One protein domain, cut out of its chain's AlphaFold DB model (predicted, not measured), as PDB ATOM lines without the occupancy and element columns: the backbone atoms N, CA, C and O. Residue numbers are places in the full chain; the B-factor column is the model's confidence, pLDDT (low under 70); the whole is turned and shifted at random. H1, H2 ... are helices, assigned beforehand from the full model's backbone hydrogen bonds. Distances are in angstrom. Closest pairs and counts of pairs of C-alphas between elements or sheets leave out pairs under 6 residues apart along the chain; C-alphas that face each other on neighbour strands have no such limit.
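What this domain is: This is residues 48 to 129 of the 163 residues of an uncharacterized protein of Candidatus Roizmanbacteria bacterium (UniProt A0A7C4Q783). The two long helices H3 and H5 are the arms of a narrow V, with the short helix H4 in the turn at its closed end. At the open end H1 is wedged between the arms, and H2 lies farther out with residues 61 to 67 and 73 to 79 sticking out. The printed part has 82 residues with five named helices, H1 to H5 in order along the chain, and no named strand; the class is all helix. It is loose, with a radius of gyration of the C-alphas of 16.1 A, and spans 52 by 25 by 20 A.

Where its parts are: H1 is residues 48 to 58, beginning at C-alpha 48 at (188.699, 153.508, 105.736), and is 15.3 A long from first to last C-alpha. H2 is residues 65 to 74, 14.1 A long. H3 is residues 78 to 97, 29.5 A long, beginning at C-alpha 78 at (189.177, 165.537, 111.142). H4 is residues 99 to 103, 6.9 A long. H5, the longest helix, is residues 106 to 127, 31.5 A long, ending at C-alpha 127 at (198.201, 142.850, 104.133).

How they stand to each other: H1 touches H5, which meets it with residues 117 to 125 alone; the closest C-alphas, those of Asn 51 and Ala 121, are 4.7 A apart. Their lines stand at a steep tilt of 56 degrees, and they run the same way. H1 also touches H3, there with residues 80 to 84 alone, and the closest C-alphas are those of Ile 49 and Gly 84, 5.9 A apart. This is a steep tilt of 53 degrees, opposite ways. H3 and H5 only just touch, with 3 pairs of C-alphas within 8 A, between residues 92 to 96 and 106 to 110; the closest C-alphas, those of Ile 92 and Val 110, are 6.9 A apart. They run opposite ways at a steep tilt of 41 degrees. The helix packing is mostly crossed, none of these three pairs being at a shallow tilt. H4 is close to H5 but not clearly touching, with the C-alphas of Ser 101 and Val 109 closest at 6.5 A. H2 touches no helix; it is apart from H1, only just, at 8.3 A between closest C-alphas. Every O i to N i+4 pair is within hydrogen-bond range in H1, H2 and H5; in H3 it is 15 of 16, and in H4 0 of 1, with 1 of 2 O i to N i+3 pairs within range.

The domain as a whole: The outline is a rod, and the two C-alphas farthest apart, those of Met 64 and Lys 103, are 51.7 A apart. The printed part has no cut and no long link; H1 to H2 is a short link and the other three are tight. The mean pLDDT of the printed part is 81.1, and residues 59 to 63, 99 to 103 and 128 to 129 include the 12 under 70.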
ATOM      1  N   PHE A  48     187.602 152.583 105.472       86.50
ATOM      2  CA  PHE A  48     188.699 153.508 105.736       86.50
ATOM      3  C   PHE A  48     188.760 153.947 107.207       86.50
ATOM      4  O   PHE A  48     189.826 153.862 107.818       86.50
ATOM      5  N   ILE A  49     187.630 154.342 107.812       85.69
ATOM      6  CA  ILE A  49     187.598 154.709 109.239       85.69
ATOM      7  C   ILE A  49     187.965 153.525 110.129       85.69
ATOM      8  O   ILE A  49     188.784 153.680 111.035       85.69
ATOM      9  N   PHE A  50     187.399 152.343 109.882       86.94
ATOM     10  CA  PHE A  50     187.724 151.162 110.683       86.94
ATOM     11  C   PHE A  50     189.207 150.807 110.585       86.94
ATOM     12  O   PHE A  50     189.845 150.538 111.602       86.94
ATOM     13  N   ASN A  51     189.778 150.860 109.382       86.25
ATOM     14  CA  ASN A  51     191.203 150.631 109.175       86.25
ATOM     15  C   ASN A  51     192.051 151.658 109.939       86.25
ATOM     16  O   ASN A  51     193.031 151.291 110.585       86.25
ATOM     17  N   PHE A  52     191.642 152.926 109.927       80.75
ATOM     18  CA  PHE A  52     192.330 153.988 110.650       80.75
ATOM     19  C   PHE A  52     192.287 153.796 112.174       80.75
ATOM     20  O   PHE A  52     193.313 153.938 112.841       80.75
ATOM     21  N   ILE A  53     191.134 153.409 112.723       83.25
ATOM     22  CA  ILE A  53     190.987 153.081 114.148       83.25
ATOM     23  C   ILE A  53     191.923 151.922 114.520       83.25
ATOM     24  O   ILE A  53     192.674 152.022 115.491       83.25
ATOM     25  N   LEU A  54     191.942 150.850 113.722       82.19
ATOM     26  CA  LEU A  54     192.847 149.714 113.935       82.19
ATOM     27  C   LEU A  54     194.324 150.135 113.871       82.19
ATOM     28  O   LEU A  54     195.124 149.715 114.710       82.19
ATOM     29  N   PHE A  55     194.684 151.003 112.924       77.75
ATOM     30  CA  PHE A  55     196.034 151.549 112.799       77.75
ATOM     31  C   PHE A  55     196.455 152.352 114.039       77.75
ATOM     32  O   PHE A  55     197.568 152.157 114.539       77.75
ATOM     33  N   LEU A  56     195.576 153.220 114.552       76.50
ATOM     34  CA  LEU A  56     195.803 153.978 115.787       76.50
ATOM     35  C   LEU A  56     196.017 153.043 116.983       76.50
ATOM     36  O   LEU A  56     197.011 153.190 117.697       76.50
ATOM     37  N   LEU A  57     195.146 152.042 117.154       75.75
ATOM     38  CA  LEU A  57     195.256 151.059 118.237       75.75
ATOM     39  C   LEU A  57     196.566 150.263 118.161       75.75
ATOM     40  O   LEU A  57     197.240 150.073 119.172       75.75
ATOM     41  N   ARG A  58     196.983 149.831 116.966       72.88
ATOM     42  CA  ARG A  58     198.228 149.065 116.792       72.88
ATOM     43  C   ARG A  58     199.475 149.901 117.102       72.88
ATOM     44  O   ARG A  58     200.480 149.365 117.566       72.88
ATOM     45  N   ARG A  59     199.436 151.214 116.851       66.56
ATOM     46  CA  ARG A  59     200.579 152.124 117.055       66.56
ATOM     47  C   ARG A  59     200.775 152.547 118.516       66.56
ATOM     48  O   ARG A  59     201.774 153.199 118.817       66.56
ATOM     49  N   HIS A  60     199.861 152.132 119.395       62.94
ATOM     50  CA  HIS A  60     199.815 152.463 120.818       62.94
ATOM     51  C   HIS A  60     200.939 151.847 121.667       62.94
ATOM     52  O   HIS A  60     201.318 152.406 122.694       62.94
ATOM     53  N   TYR A  61     201.531 150.741 121.210       61.28
ATOM     54  CA  TYR A  61     202.486 149.925 121.971       61.28
ATOM     55  C   TYR A  61     203.967 150.273 121.707       61.28
ATOM     56  O   TYR A  61     204.773 149.387 121.427       61.28
ATOM     57  N   GLY A  62     204.357 151.553 121.756       69.88
ATOM     58  CA  GLY A  62     205.756 151.949 121.530       69.88
ATOM     59  C   GLY A  62     206.237 153.155 122.347       69.88
ATOM     60  O   GLY A  62     205.423 153.967 122.787       69.88
ATOM     61  N   PRO A  63     207.563 153.312 122.529       67.44
ATOM     62  CA  PRO A  63     208.136 154.480 123.195       67.44
ATOM     63  C   PRO A  63     207.792 155.770 122.432       67.44
ATOM     64  O   PRO A  63     207.730 155.777 121.198       67.44
ATOM     65  N   MET A  64     207.557 156.860 123.173       76.00
ATOM     66  CA  MET A  64     207.078 158.161 122.665       76.00
ATOM     67  C   MET A  64     205.676 158.134 122.026       76.00
ATOM     68  O   MET A  64     205.378 158.925 121.129       76.00
ATOM     69  N   TYR A  65     204.795 157.241 122.477       73.38
ATOM     70  CA  TYR A  65     203.427 157.160 121.965       73.38
ATOM     71  C   TYR A  65     202.650 158.484 122.066       73.38
ATOM     72  O   TYR A  65     202.043 158.905 121.085       73.38
ATOM     73  N   GLN A  66     202.720 159.167 123.214       77.44
ATOM     74  CA  GLN A  66     201.993 160.421 123.444       77.44
ATOM     75  C   GLN A  66     202.353 161.498 122.408       77.44
ATOM     76  O   GLN A  66     201.464 162.121 121.838       77.44
ATOM     77  N   TYR A  67     203.642 161.639 122.087       78.69
ATOM     78  CA  TYR A  67     204.119 162.596 121.084       78.69
ATOM     79  C   TYR A  67     203.725 162.204 119.651       78.69
ATOM     80  O   TYR A  67     203.425 163.043 118.807       78.69
ATOM     81  N   ARG A  68     203.692 160.902 119.348       74.38
ATOM     82  CA  ARG A  68     203.239 160.418 118.035       74.38
ATOM     83  C   ARG A  68     201.741 160.608 117.846       74.38
ATOM     84  O   ARG A  68     201.323 160.927 116.738       74.38
ATOM     85  N   LEU A  69     200.950 160.412 118.897       78.50
ATOM     86  CA  LEU A  69     199.523 160.701 118.860       78.50
ATOM     87  C   LEU A  69     199.247 162.168 118.623       78.50
ATOM     88  O   LEU A  69     198.432 162.468 117.759       78.50
ATOM     89  N   SER A  70     199.888 163.053 119.389       81.50
ATOM     90  CA  SER A  70     199.649 164.489 119.265       81.50
ATOM     91  C   SER A  70     199.950 164.945 117.841       81.50
ATOM     92  O   SER A  70     199.105 165.579 117.224       81.50
ATOM     93  N   LEU A  71     201.062 164.481 117.260       79.75
ATOM     94  CA  LEU A  71     201.394 164.741 115.859       79.75
ATOM     95  C   LEU A  71     200.358 164.190 114.873       79.75
ATOM     96  O   LEU A  71     200.044 164.858 113.890       79.75
ATOM     97  N   ILE A  72     199.840 162.977 115.096       79.00
ATOM     98  CA  ILE A  72     198.811 162.398 114.222       79.00
ATOM     99  C   ILE A  72     197.524 163.210 114.324       79.00
ATOM    100  O   ILE A  72     197.001 163.565 113.282       79.00
ATOM    101  N   LEU A  73     197.048 163.503 115.538       81.88
ATOM    102  CA  LEU A  73     195.797 164.216 115.831       81.88
ATOM    103  C   LEU A  73     195.822 165.669 115.342       81.88
ATOM    104  O   LEU A  73     194.822 166.156 114.819       81.88
ATOM    105  N   GLU A  74     196.959 166.347 115.485       84.75
ATOM    106  CA  GLU A  74     197.147 167.739 115.067       84.75
ATOM    107  C   GLU A  74     197.195 167.872 113.542       84.75
ATOM    108  O   GLU A  74     196.578 168.765 112.971       84.75
ATOM    109  N   ASN A  75     197.845 166.924 112.862       81.50
ATOM    110  CA  ASN A  75     197.866 166.875 111.399       81.50
ATOM    111  C   ASN A  75     196.671 166.105 110.820       81.50
ATOM    112  O   ASN A  75     196.603 165.899 109.603       81.50
ATOM    113  N   PHE A  76     195.753 165.622 111.667       78.62
ATOM    114  CA  PHE A  76     194.706 164.736 111.196       78.62
ATOM    115  C   PHE A  76     193.637 165.523 110.440       78.62
ATOM    116  O   PHE A  76     193.072 166.480 110.974       78.62
ATOM    117  N   PRO A  77     193.262 165.093 109.227       84.31
ATOM    118  CA  PRO A  77     192.079 165.608 108.563       84.31
ATOM    119  C   PRO A  77     190.804 165.138 109.293       84.31
ATOM    120  O   PRO A  77     190.174 164.162 108.893       84.31
ATOM    121  N   TRP A  78     190.383 165.846 110.347       82.69
ATOM    122  CA  TRP A  78     189.177 165.537 111.142       82.69
ATOM    123  C   TRP A  78     187.899 165.411 110.300       82.69
ATOM    124  O   TRP A  78     187.014 164.612 110.605       82.69
ATOM    125  N   TRP A  79     187.839 166.129 109.180       83.56
ATOM    126  CA  TRP A  79     186.782 166.013 108.180       83.56
ATOM    127  C   TRP A  79     186.639 164.590 107.614       83.56
ATOM    128  O   TRP A  79     185.522 164.174 107.318       83.56
ATOM    129  N   MET A  80     187.711 163.791 107.538       82.00
ATOM    130  CA  MET A  80     187.621 162.383 107.125       82.00
ATOM    131  C   MET A  80     186.812 161.531 108.109       82.00
ATOM    132  O   MET A  80     186.081 160.640 107.676       82.00
ATOM    133  N   ILE A  81     186.894 161.819 109.415       84.56
ATOM    134  CA  ILE A  81     186.079 161.133 110.432       84.56
ATOM    135  C   ILE A  81     184.604 161.430 110.180       84.56
ATOM    136  O   ILE A  81     183.779 160.518 110.131       84.56
ATOM    137  N   PHE A  82     184.281 162.703 109.946       86.56
ATOM    138  CA  PHE A  82     182.927 163.117 109.601       86.56
ATOM    139  C   PHE A  82     182.422 162.388 108.348       86.56
ATOM    140  O   PHE A  82     181.357 161.774 108.390       86.56
ATOM    141  N   PHE A  83     183.209 162.366 107.269       84.88
ATOM    142  CA  PHE A  83     182.825 161.701 106.022       84.88
ATOM    143  C   PHE A  83     182.632 160.195 106.155       84.88
ATOM    144  O   PHE A  83     181.722 159.659 105.525       84.88
ATOM    145  N   GLY A  84     183.425 159.489 106.959       85.75
ATOM    146  CA  GLY A  84     183.195 158.056 107.124       85.75
ATOM    147  C   GLY A  84     182.056 157.720 108.089       85.75
ATOM    148  O   GLY A  84     181.385 156.719 107.849       85.75
ATOM    149  N   PHE A  85     181.740 158.557 109.087       88.25
ATOM    150  CA  PHE A  85     180.471 158.421 109.822       88.25
ATOM    151  C   PHE A  85     179.277 158.639 108.895       88.25
ATOM    152  O   PHE A  85     178.328 157.854 108.911       88.25
ATOM    153  N   LEU A  86     179.357 159.666 108.047       89.62
ATOM    154  CA  LEU A  86     178.359 159.949 107.022       89.62
ATOM    155  C   LEU A  86     178.222 158.751 106.074       89.62
ATOM    156  O   LEU A  86     177.119 158.265 105.846       89.62
ATOM    157  N   GLY A  87     179.348 158.218 105.599       87.12
ATOM    158  CA  GLY A  87     179.414 157.018 104.779       87.12
ATOM    159  C   GLY A  87     178.741 155.833 105.460       87.12
ATOM    160  O   GLY A  87     177.854 155.229 104.877       87.12
ATOM    161  N   LEU A  88     179.070 155.536 106.713       87.69
ATOM    162  CA  LEU A  88     178.471 154.421 107.447       87.69
ATOM    163  C   LEU A  88     176.949 154.598 107.605       87.69
ATOM    164  O   LEU A  88     176.190 153.668 107.327       87.69
ATOM    165  N   PHE A  89     176.498 155.803 107.961       90.69
ATOM    166  CA  PHE A  89     175.078 156.136 108.076       90.69
ATOM    167  C   PHE A  89     174.332 155.970 106.744       90.69
ATOM    168  O   PHE A  89     173.304 155.288 106.683       90.69
ATOM    169  N   PHE A  90     174.864 156.546 105.662       88.38
ATOM    170  CA  PHE A  90     174.290 156.407 104.325       88.38
ATOM    171  C   PHE A  90     174.326 154.961 103.839       88.38
ATOM    172  O   PHE A  90     173.347 154.512 103.258       88.38
ATOM    173  N   GLY A  91     175.388 154.215 104.134       86.44
ATOM    174  CA  GLY A  91     175.509 152.800 103.799       86.44
ATOM    175  C   GLY A  91     174.384 151.978 104.417       86.44
ATOM    176  O   GLY A  91     173.695 151.265 103.700       86.44
ATOM    177  N   ILE A  92     174.117 152.149 105.718       87.00
ATOM    178  CA  ILE A  92     172.999 151.472 106.401       87.00
ATOM    179  C   ILE A  92     171.648 151.898 105.808       87.00
ATOM    180  O   ILE A  92     170.770 151.056 105.598       87.00
ATOM    181  N   LYS A  93     171.471 153.196 105.525       86.69
ATOM    182  CA  LYS A  93     170.228 153.723 104.950       86.69
ATOM    183  C   LYS A  93     169.960 153.149 103.552       86.69
ATOM    184  O   LYS A  93     168.856 152.677 103.305       86.69
ATOM    185  N   LEU A  94     170.973 153.129 102.688       85.06
ATOM    186  CA  LEU A  94     170.917 152.562 101.336       85.06
ATOM    187  C   LEU A  94     170.686 151.047 101.369       85.06
ATOM    188  O   LEU A  94     169.941 150.512 100.550       85.06
ATOM    189  N   LEU A  95     171.259 150.353 102.358       81.44
ATOM    190  CA  LEU A  95     171.056 148.916 102.539       81.44
ATOM    191  C   LEU A  95     169.587 148.569 102.799       81.44
ATOM    192  O   LEU A  95     169.120 147.521 102.358       81.44
ATOM    193  N   LYS A  96     168.849 149.459 103.478       79.56
ATOM    194  CA  LYS A  96     167.413 149.297 103.734       79.56
ATOM    195  C   LYS A  96     166.576 149.361 102.453       79.56
ATOM    196  O   LYS A  96     165.549 148.695 102.371       79.56
ATOM    197  N   GLU A  97     167.018 150.150 101.480       76.94
ATOM    198  CA  GLU A  97     166.357 150.341 100.183       76.94
ATOM    199  C   GLU A  97     166.596 149.170  99.218       76.94
ATOM    200  O   GLU A  97     165.846 148.992  98.260       76.94
ATOM    201  N   TYR A  98     167.594 148.327  99.492       72.31
ATOM    202  CA  TYR A  98     167.879 147.146  98.686       72.31
ATOM    203  C   TYR A  98     166.863 146.019  98.920       72.31
ATOM    204  O   TYR A  98     166.508 145.686 100.053       72.31
ATOM    205  N   GLU A  99     166.463 145.334  97.844       64.38
ATOM    206  CA  GLU A  99     165.470 144.246  97.887       64.38
ATOM    207  C   GLU A  99     165.854 143.095  98.841       64.38
ATOM    208  O   GLU A  99     164.984 142.415  99.391       64.38
ATOM    209  N   PHE A 100     167.155 142.887  99.084       64.94
ATOM    210  CA  PHE A 100     167.666 141.878 100.022       64.94
ATOM    211  C   PHE A 100     167.289 142.164 101.479       64.94
ATOM    212  O   PHE A 100     167.059 141.224 102.243       64.94
ATOM    213  N   SER A 101     167.189 143.442 101.849       64.25
ATOM    214  CA  SER A 101     166.780 143.876 103.186       64.25
ATOM    215  C   SER A 101     165.304 143.575 103.456       64.25
ATOM    216  O   SER A 101     164.938 143.243 104.577       64.25
ATOM    217  N   TYR A 102     164.454 143.601 102.425       64.12
ATOM    218  CA  TYR A 102     163.022 143.314 102.568       64.12
ATOM    219  C   TYR A 102     162.697 141.824 102.742       64.12
ATOM    220  O   TYR A 102     161.652 141.488 103.294       64.12
ATOM    221  N   LYS A 103     163.565 140.920 102.272       69.06
ATOM    222  CA  LYS A 103     163.330 139.465 102.335       69.06
ATOM    223  C   LYS A 103     163.921 138.791 103.578       69.06
ATOM    224  O   LYS A 103     163.593 137.637 103.840       69.06
ATOM    225  N   LYS A 104     164.806 139.464 104.322       74.62
ATOM    226  CA  LYS A 104     165.490 138.918 105.508       74.62
ATOM    227  C   LYS A 104     165.354 139.854 106.709       74.62
ATOM    228  O   LYS A 104     165.021 141.020 106.564       74.62
ATOM    229  N   ASN A 105     165.655 139.350 107.908       83.88
ATOM    230  CA  ASN A 105     165.702 140.169 109.119       83.88
ATOM    231  C   ASN A 105     166.722 141.305 108.948       83.88
ATOM    232  O   ASN A 105     167.919 141.042 108.825       83.88
ATOM    233  N   PHE A 106     166.254 142.557 108.980       82.81
ATOM    234  CA  PHE A 106     167.083 143.749 108.760       82.81
ATOM    235  C   PHE A 106     168.325 143.784 109.664       82.81
ATOM    236  O   PHE A 106     169.425 144.055 109.193       82.81
ATOM    237  N   LEU A 107     168.171 143.412 110.941       85.75
ATOM    238  CA  LEU A 107     169.277 143.333 111.903       85.75
ATOM    239  C   LEU A 107     170.395 142.384 111.451       85.75
ATOM    240  O   LEU A 107     171.567 142.700 111.619       85.75
ATOM    241  N   LEU A 108     170.046 141.248 110.840       87.56
ATOM    242  CA  LEU A 108     171.023 140.273 110.350       87.56
ATOM    243  C   LEU A 108     171.789 140.842 109.150       87.56
ATOM    244  O   LEU A 108     173.004 140.692 109.067       87.56
ATOM    245  N   VAL A 109     171.098 141.554 108.256       87.00
ATOM    246  CA  VAL A 109     171.720 142.214 107.099       87.00
ATOM    247  C   VAL A 109     172.694 143.307 107.549       87.00
ATOM    248  O   VAL A 109     173.817 143.362 107.050       87.00
ATOM    249  N   VAL A 110     172.312 144.123 108.536       88.06
ATOM    250  CA  VAL A 110     173.196 145.146 109.121       88.06
ATOM    251  C   VAL A 110     174.396 144.505 109.822       88.06
ATOM    252  O   VAL A 110     175.524 144.944 109.612       88.06
ATOM    253  N   ALA A 111     174.190 143.443 110.606       90.12
ATOM    254  CA  ALA A 111     175.282 142.734 111.271       90.12
ATOM    255  C   ALA A 111     176.272 142.127 110.262       90.12
ATOM    256  O   ALA A 111     177.482 142.284 110.414       90.12
ATOM    257  N   ALA A 112     175.769 141.492 109.198       89.75
ATOM    258  CA  ALA A 112     176.598 140.949 108.124       89.75
ATOM    259  C   ALA A 112     177.380 142.050 107.390       89.75
ATOM    260  O   ALA A 112     178.560 141.873 107.093       89.75
ATOM    261  N   TYR A 113     176.749 143.201 107.143       88.94
ATOM    262  CA  TYR A 113     177.401 144.365 106.548       88.94
ATOM    263  C   TYR A 113     178.541 144.897 107.422       88.94
ATOM    264  O   TYR A 113     179.657 145.079 106.936       88.94
ATOM    265  N   LEU A 114     178.292 145.095 108.719       90.75
ATOM    266  CA  LEU A 114     179.316 145.552 109.662       90.75
ATOM    267  C   LEU A 114     180.472 144.553 109.766       90.75
ATOM    268  O   LEU A 114     181.631 144.964 109.735       90.75
ATOM    269  N   LEU A 115     180.173 143.251 109.816       93.12
ATOM    270  CA  LEU A 115     181.189 142.197 109.783       93.12
ATOM    271  C   LEU A 115     182.020 142.244 108.499       93.12
ATOM    272  O   LEU A 115     183.242 142.148 108.571       93.12
ATOM    273  N   ALA A 116     181.393 142.427 107.336       91.62
ATOM    274  CA  ALA A 116     182.094 142.526 106.058       91.62
ATOM    275  C   ALA A 116     183.010 143.758 105.995       91.62
ATOM    276  O   ALA A 116     184.159 143.647 105.559       91.62
ATOM    277  N   VAL A 117     182.537 144.915 106.471       90.12
ATOM    278  CA  VAL A 117     183.339 146.145 106.578       90.12
ATOM    279  C   VAL A 117     184.524 145.931 107.519       90.12
ATOM    280  O   VAL A 117     185.657 146.256 107.159       90.12
ATOM    281  N   PHE A 118     184.287 145.337 108.689       90.12
ATOM    282  CA  PHE A 118     185.327 145.061 109.675       90.12
ATOM    283  C   PHE A 118     186.379 144.078 109.147       90.12
ATOM    284  O   PHE A 118     187.571 144.371 109.212       90.12
ATOM    285  N   LEU A 119     185.953 142.952 108.565       91.94
ATOM    286  CA  LEU A 119     186.843 141.969 107.941       91.94
ATOM    287  C   LEU A 119     187.670 142.602 106.823       91.94
ATOM    288  O   LEU A 119     188.877 142.388 106.765       91.94
ATOM    289  N   SER A 120     187.051 143.422 105.973       88.62
ATOM    290  CA  SER A 120     187.756 144.131 104.900       88.62
ATOM    291  C   SER A 120     188.815 145.082 105.459       88.62
ATOM    292  O   SER A 120     189.969 145.047 105.030       88.62
ATOM    293  N   ALA A 121     188.458 145.893 106.458       86.88
ATOM    294  CA  ALA A 121     189.384 146.809 107.116       86.88
ATOM    295  C   ALA A 121     190.552 146.071 107.789       86.88
ATOM    296  O   ALA A 121     191.702 146.506 107.681       86.88
ATOM    297  N   TYR A 122     190.257 144.944 108.439       86.62
ATOM    298  CA  TYR A 122     191.240 144.086 109.090       86.62
ATOM    299  C   TYR A 122     192.185 143.425 108.080       86.62
ATOM    300  O   TYR A 122     193.399 143.461 108.269       86.62
ATOM    301  N   LEU A 123     191.661 142.895 106.970       87.75
ATOM    302  CA  LEU A 123     192.472 142.331 105.888       87.75
ATOM    303  C   LEU A 123     193.403 143.386 105.283       87.75
ATOM    304  O   LEU A 123     194.590 143.120 105.112       87.75
ATOM    305  N   ILE A 124     192.913 144.599 105.014       84.06
ATOM    306  CA  ILE A 124     193.745 145.700 104.494       84.06
ATOM    307  C   ILE A 124     194.890 146.033 105.463       84.06
ATOM    308  O   ILE A 124     196.032 146.240 105.034       84.06
ATOM    309  N   ASP A 125     194.607 146.054 106.767       81.19
ATOM    310  CA  ASP A 125     195.606 146.297 107.812       81.19
ATOM    311  C   ASP A 125     196.605 145.128 107.971       81.19
ATOM    312  O   ASP A 125     197.796 145.352 108.214       81.19
ATOM    313  N   LEU A 126     196.158 143.879 107.791       80.94
ATOM    314  CA  LEU A 126     197.008 142.680 107.782       80.94
ATOM    315  C   LEU A 126     197.954 142.658 106.581       80.94
ATOM    316  O   LEU A 126     199.170 142.555 106.754       80.94
ATOM    317  N   PHE A 127     197.413 142.810 105.368       79.12
ATOM    318  CA  PHE A 127     198.201 142.850 104.133       79.12
ATOM    319  C   PHE A 127     199.132 144.059 104.077       79.12
ATOM    320  O   PHE A 127     200.050 144.097 103.256       79.12
ATOM    321  N   ASN A 128     198.930 145.040 104.965       69.94
ATOM    322  CA  ASN A 128     199.757 146.229 105.055       69.94
ATOM    323  C   ASN A 128     199.870 146.900 103.674       69.94
ATOM    324  O   ASN A 128     200.944 147.370 103.295       69.94
ATOM    325  N   LEU A 129     198.766 146.925 102.909       65.81
ATOM    326  CA  LEU A 129     198.707 147.504 101.559       65.81
ATOM    327  C   LEU A 129     199.202 148.955 101.548       65.81
ATOM    328  O   LEU A 129     199.811 149.392 100.572       65.81
TER     329      LEU A 129